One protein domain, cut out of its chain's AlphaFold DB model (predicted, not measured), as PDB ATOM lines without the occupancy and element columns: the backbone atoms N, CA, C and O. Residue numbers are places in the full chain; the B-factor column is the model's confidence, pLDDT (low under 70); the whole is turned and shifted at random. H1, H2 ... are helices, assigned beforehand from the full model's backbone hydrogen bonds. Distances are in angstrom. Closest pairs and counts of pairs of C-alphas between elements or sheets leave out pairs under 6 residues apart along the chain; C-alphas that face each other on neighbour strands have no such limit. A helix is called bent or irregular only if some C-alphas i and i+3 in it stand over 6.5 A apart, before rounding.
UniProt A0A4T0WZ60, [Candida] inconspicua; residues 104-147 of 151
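What this domain is: This is residues 104 to 147 of the 151 residues of a protein of [Candida] inconspicua (UniProt A0A4T0WZ60). A helix bent at a corner, with arms H1a and H1b, is followed by a turn and a second helix, H2, that folds back near H1b, leaving a gap. The printed part has 44 residues, with two named helices, H1 then H2: all helix. It is only just compact, close to loose, with a radius of gyration of the C-alphas of 10.8 A, and spans 28 by 18 by 17 A.

How they stand to each other: Start at residues 104 to 125, by hydrogen bonds one helix, H1, but bent: C-alphas 114 and 117 are 7.7 A apart. Its arms, H1a at residues 104 to 114 and H1b at 117 to 125, are only just about perpendicular, at 72 degrees. A tight link leads to H2, residues 131 to 143, near H1b, the closest C-alphas 8.5 A apart; H1a and H2 are apart. Every O i to N i+4 pair is within hydrogen-bond range in H1a and H1b, 8 of 9 in H2.

Where its parts are: Find C-alpha 104 at (0.017, -15.461, -19.760), where H1a begins; H2 runs 19.1 A to C-alpha 143 at (3.479, -1.980, -22.280).

The domain as a whole: The printed part has no cut; pLDDT is under 70 at residues 104, 126 to 129, 131 and 145 to 147.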
ATOM      1  N   ALA A 104      -1.141 -15.599 -18.876       68.06
ATOM      2  CA  ALA A 104       0.017 -15.461 -19.760       68.06
ATOM      3  C   ALA A 104      -0.079 -16.375 -20.996       68.06
ATOM      4  O   ALA A 104       0.286 -15.961 -22.091       68.06
ATOM      5  N   ASP A 105      -0.653 -17.567 -20.840       74.75
ATOM      6  CA  ASP A 105      -0.845 -18.541 -21.916       74.75
ATOM      7  C   ASP A 105      -1.845 -18.076 -22.989       74.75
ATOM      8  O   ASP A 105      -1.622 -18.278 -24.183       74.75
ATOM      9  N   GLU A 106      -2.932 -17.416 -22.590       75.38
ATOM     10  CA  GLU A 106      -3.935 -16.880 -23.517       75.38
ATOM     11  C   GLU A 106      -3.375 -15.670 -24.274       75.38
ATOM     12  O   GLU A 106      -3.532 -15.562 -25.490       75.38
ATOM     13  N   TRP A 107      -2.611 -14.823 -23.581       78.94
ATOM     14  CA  TRP A 107      -1.910 -13.701 -24.200       78.94
ATOM     15  C   TRP A 107      -0.842 -14.164 -25.202       78.94
ATOM     16  O   TRP A 107      -0.775 -13.648 -26.315       78.94
ATOM     17  N   LEU A 108      -0.044 -15.179 -24.851       82.12
ATOM     18  CA  LEU A 108       0.942 -15.773 -25.758       82.12
ATOM     19  C   LEU A 108       0.277 -16.413 -26.983       82.12
ATOM     20  O   LEU A 108       0.814 -16.326 -28.085       82.12
ATOM     21  N   THR A 109      -0.902 -17.010 -26.805       83.31
ATOM     22  CA  THR A 109      -1.680 -17.588 -27.908       83.31
ATOM     23  C   THR A 109      -2.185 -16.502 -28.861       83.31
ATOM     24  O   THR A 109      -2.036 -16.647 -30.072       83.31
ATOM     25  N   MET A 110      -2.712 -15.388 -28.339       80.56
ATOM     26  CA  MET A 110      -3.121 -14.236 -29.159       80.56
ATOM     27  C   MET A 110      -1.933 -13.609 -29.898       80.56
ATOM     28  O   MET A 110      -2.012 -13.340 -31.093       80.56
ATOM     29  N   MET A 111      -0.804 -13.443 -29.209       81.38
ATOM     30  CA  MET A 111       0.439 -12.940 -29.798       81.38
ATOM     31  C   MET A 111       0.950 -13.829 -30.933       81.38
ATOM     32  O   MET A 111       1.374 -13.320 -31.968       81.38
ATOM     33  N   LEU A 112       0.907 -15.152 -30.758       83.56
ATOM     34  CA  LEU A 112       1.329 -16.095 -31.789       83.56
ATOM     35  C   LEU A 112       0.371 -16.095 -32.990       83.56
ATOM     36  O   LEU A 112       0.827 -16.269 -34.115       83.56
ATOM     37  N   GLY A 113      -0.928 -15.878 -32.769       83.81
ATOM     38  CA  GLY A 113      -1.923 -15.791 -33.839       83.81
ATOM     39  C   GLY A 113      -1.776 -14.542 -34.710       83.81
ATOM     40  O   GLY A 113      -1.798 -14.652 -35.930       83.81
ATOM     41  N   GLU A 114      -1.591 -13.374 -34.091       82.81
ATOM     42  CA  GLU A 114      -1.535 -12.088 -34.807       82.81
ATOM     43  C   GLU A 114      -0.137 -11.762 -35.347       82.81
ATOM     44  O   GLU A 114       0.001 -11.177 -36.418       82.81
ATOM     45  N   TYR A 115       0.917 -12.147 -34.619       82.62
ATOM     46  CA  TYR A 115       2.294 -11.754 -34.931       82.62
ATOM     47  C   TYR A 115       3.223 -12.931 -35.224       82.62
ATOM     48  O   TYR A 115       4.388 -12.701 -35.535       82.62
ATOM     49  N   GLY A 116       2.761 -14.182 -35.140       84.81
ATOM     50  CA  GLY A 116       3.615 -15.362 -35.324       84.81
ATOM     51  C   GLY A 116       4.311 -15.391 -36.683       84.81
ATOM     52  O   GLY A 116       5.532 -15.539 -36.742       84.81
ATOM     53  N   ASP A 117       3.558 -15.152 -37.756       83.75
ATOM     54  CA  ASP A 117       4.086 -15.150 -39.124       83.75
ATOM     55  C   ASP A 117       5.105 -14.020 -39.352       83.75
ATOM     56  O   ASP A 117       6.129 -14.216 -40.014       83.75
ATOM     57  N   ASP A 118       4.867 -12.847 -38.761       80.88
ATOM     58  CA  ASP A 118       5.775 -11.702 -38.840       80.88
ATOM     59  C   ASP A 118       7.035 -11.916 -37.993       80.88
ATOM     60  O   ASP A 118       8.142 -11.598 -38.433       80.88
ATOM     61  N   ILE A 119       6.904 -12.512 -36.805       80.75
ATOM     62  CA  ILE A 119       8.032 -12.881 -35.940       80.75
ATOM     63  C   ILE A 119       8.909 -13.928 -36.638       80.75
ATOM     64  O   ILE A 119      10.138 -13.799 -36.640       80.75
ATOM     65  N   ASP A 120       8.312 -14.924 -37.292       79.75
ATOM     66  CA  ASP A 120       9.045 -15.926 -38.068       79.75
ATOM     67  C   ASP A 120       9.682 -15.327 -39.330       79.75
ATOM     68  O   ASP A 120      10.828 -15.649 -39.679       79.75
ATOM     69  N   ALA A 121       9.006 -14.390 -39.996       81.56
ATOM     70  CA  ALA A 121       9.581 -13.640 -41.104       81.56
ATOM     71  C   ALA A 121      10.781 -12.788 -40.659       81.56
ATOM     72  O   ALA A 121      11.789 -12.747 -41.367       81.56
ATOM     73  N   LEU A 122      10.721 -12.151 -39.489       75.75
ATOM     74  CA  LEU A 122      11.834 -11.384 -38.926       75.75
ATOM     75  C   LEU A 122      12.993 -12.297 -38.532       75.75
ATOM     76  O   LEU A 122      14.133 -12.019 -38.895       75.75
ATOM     77  N   ARG A 123      12.712 -13.437 -37.898       73.06
ATOM     78  CA  ARG A 123      13.730 -14.436 -37.550       73.06
ATOM     79  C   ARG A 123      14.458 -14.996 -38.774       73.06
ATOM     80  O   ARG A 123      15.639 -15.325 -38.688       73.06
ATOM     81  N   THR A 124      13.767 -15.141 -39.902       77.12
ATOM     82  CA  THR A 124      14.336 -15.740 -41.120       77.12
ATOM     83  C   THR A 124      14.973 -14.723 -42.063       77.12
ATOM     84  O   THR A 124      15.942 -15.058 -42.744       77.12
ATOM     85  N   LYS A 125      14.447 -13.494 -42.130       75.50
ATOM     86  CA  LYS A 125      14.867 -12.480 -43.112       75.50
ATOM     87  C   LYS A 125      15.744 -11.383 -42.525       75.50
ATOM     88  O   LYS A 125      16.556 -10.823 -43.259       75.50
ATOM     89  N   ALA A 126      15.594 -11.050 -41.244       68.25
ATOM     90  CA  ALA A 126      16.387 -10.006 -40.614       68.25
ATOM     91  C   ALA A 126      17.597 -10.629 -39.904       68.25
ATOM     92  O   ALA A 126      17.470 -11.266 -38.863       68.25
ATOM     93  N   ALA A 127      18.792 -10.410 -40.462       64.19
ATOM     94  CA  ALA A 127      20.059 -10.870 -39.880       64.19
ATOM     95  C   ALA A 127      20.338 -10.281 -38.479       64.19
ATOM     96  O   ALA A 127      21.130 -10.836 -37.717       64.19
ATOM     97  N   ASP A 128      19.661  -9.181 -38.142       68.00
ATOM     98  CA  ASP A 128      19.802  -8.463 -36.877       68.00
ATOM     99  C   ASP A 128      18.781  -8.901 -35.811       68.00
ATOM    100  O   ASP A 128      18.857  -8.444 -34.669       68.00
ATOM    101  N   PHE A 129      17.840  -9.796 -36.143       68.94
ATOM    102  CA  PHE A 129      16.841 -10.283 -35.193       68.94
ATOM    103  C   PHE A 129      17.431 -11.410 -34.332       68.94
ATOM    104  O   PHE A 129      17.565 -12.558 -34.759       68.94
ATOM    105  N   LYS A 130      17.832 -11.063 -33.106       74.00
ATOM    106  CA  LYS A 130      18.450 -11.970 -32.123       74.00
ATOM    107  C   LYS A 130      17.457 -12.323 -31.010       74.00
ATOM    108  O   LYS A 130      16.409 -11.708 -30.877       74.00
ATOM    109  N   GLY A 131      17.791 -13.295 -30.159       67.19
ATOM    110  CA  GLY A 131      16.925 -13.679 -29.028       67.19
ATOM    111  C   GLY A 131      16.576 -12.512 -28.088       67.19
ATOM    112  O   GLY A 131      15.462 -12.439 -27.583       67.19
ATOM    113  N   GLU A 132      17.486 -11.547 -27.931       71.94
ATOM    114  CA  GLU A 132      17.281 -10.341 -27.113       71.94
ATOM    115  C   GLU A 132      16.217  -9.389 -27.689       71.94
ATOM    116  O   GLU A 132      15.487  -8.753 -26.929       71.94
ATOM    117  N   SER A 133      16.052  -9.327 -29.020       73.31
ATOM    118  CA  SER A 133      15.018  -8.483 -29.636       73.31
ATOM    119  C   SER A 133      13.606  -9.031 -29.428       73.31
ATOM    120  O   SER A 133      12.652  -8.263 -29.493       73.31
ATOM    121  N   ILE A 134      13.460 -10.325 -29.119       75.31
ATOM    122  CA  ILE A 134      12.162 -10.941 -28.795       75.31
ATOM    123  C   ILE A 134      11.691 -10.498 -27.407       75.31
ATOM    124  O   ILE A 134      10.524 -10.155 -27.242       75.31
ATOM    125  N   ALA A 135      12.594 -10.456 -26.423       76.75
ATOM    126  CA  ALA A 135      12.263  -9.997 -25.075       76.75
ATOM    127  C   ALA A 135      11.843  -8.517 -25.072       76.75
ATOM    128  O   ALA A 135      10.834  -8.166 -24.465       76.75
ATOM    129  N   LEU A 136      12.557  -7.672 -25.826       78.00
ATOM    130  CA  LEU A 136      12.204  -6.260 -26.006       78.00
ATOM    131  C   LEU A 136      10.871  -6.075 -26.741       78.00
ATOM    132  O   LEU A 136      10.082  -5.214 -26.363       78.00
ATOM    133  N   LEU A 137      10.595  -6.886 -27.768       76.50
ATOM    134  CA  LEU A 137       9.318  -6.851 -28.485       76.50
ATOM    135  C   LEU A 137       8.155  -7.247 -27.565       76.50
ATOM    136  O   LEU A 137       7.124  -6.580 -27.562       76.50
ATOM    137  N   ALA A 138       8.328  -8.301 -26.764       76.25
ATOM    138  CA  ALA A 138       7.316  -8.758 -25.818       76.25
ATOM    139  C   ALA A 138       7.023  -7.703 -24.742       76.25
ATOM    140  O   ALA A 138       5.859  -7.468 -24.426       76.25
ATOM    141  N   ASP A 139       8.051  -7.029 -24.223       78.00
ATOM    142  CA  ASP A 139       7.876  -5.972 -23.224       78.00
ATOM    143  C   ASP A 139       7.248  -4.704 -23.831       78.00
ATOM    144  O   ASP A 139       6.348  -4.099 -23.249       78.00
ATOM    145  N   LEU A 140       7.613  -4.347 -25.067       81.12
ATOM    146  CA  LEU A 140       6.990  -3.241 -25.800       81.12
ATOM    147  C   LEU A 140       5.511  -3.518 -26.122       81.12
ATOM    148  O   LEU A 140       4.664  -2.633 -25.991       81.12
ATOM    149  N   LEU A 141       5.170  -4.743 -26.522       73.94
ATOM    150  CA  LEU A 141       3.789  -5.150 -26.812       73.94
ATOM    151  C   LEU A 141       2.950  -5.288 -25.538       73.94
ATOM    152  O   LEU A 141       1.763  -4.976 -25.539       73.94
ATOM    153  N   ARG A 142       3.570  -5.680 -24.423       75.25
ATOM    154  CA  ARG A 142       2.925  -5.705 -23.107       75.25
ATOM    155  C   ARG A 142       2.665  -4.299 -22.560       75.25
ATOM    156  O   ARG A 142       1.623  -4.064 -21.954       75.25
ATOM    157  N   THR A 143       3.601  -3.372 -22.750       76.31
ATOM    158  CA  THR A 143       3.479  -1.980 -22.280       76.31
ATOM    159  C   THR A 143       2.591  -1.128 -23.186       76.31
ATOM    160  O   THR A 143       1.893  -0.236 -22.700       76.31
ATOM    161  N   SER A 144       2.534  -1.427 -24.487       71.62
ATOM    162  CA  SER A 144       1.542  -0.861 -25.404       71.62
ATOM    163  C   SER A 144       0.197  -1.571 -25.224       71.62
ATOM    164  O   SER A 144      -0.228  -2.399 -26.018       71.62
ATOM    165  N   ALA A 145      -0.506  -1.228 -24.145       58.72
ATOM    166  CA  ALA A 145      -1.782  -1.810 -23.714       58.72
ATOM    167  C   ALA A 145      -2.984  -1.606 -24.679       58.72
ATOM    168  O   ALA A 145      -4.126  -1.545 -24.236       58.72
ATOM    169  N   ASN A 146      -2.761  -1.467 -25.989       60.28
ATOM    170  CA  ASN A 146      -3.776  -1.112 -26.983       60.28
ATOM    171  C   ASN A 146      -3.749  -1.982 -28.253       60.28
ATOM    172  O   ASN A 146      -4.419  -1.662 -29.230       60.28
ATOM    173  N   VAL A 147      -2.959  -3.059 -28.273       60.69
ATOM    174  CA  VAL A 147      -2.753  -3.859 -29.491       60.69
ATOM    175  C   VAL A 147      -3.885  -4.870 -29.732       60.69
ATOM    176  O   VAL A 147      -4.268  -5.097 -30.872       60.69
TER     177      VAL A 147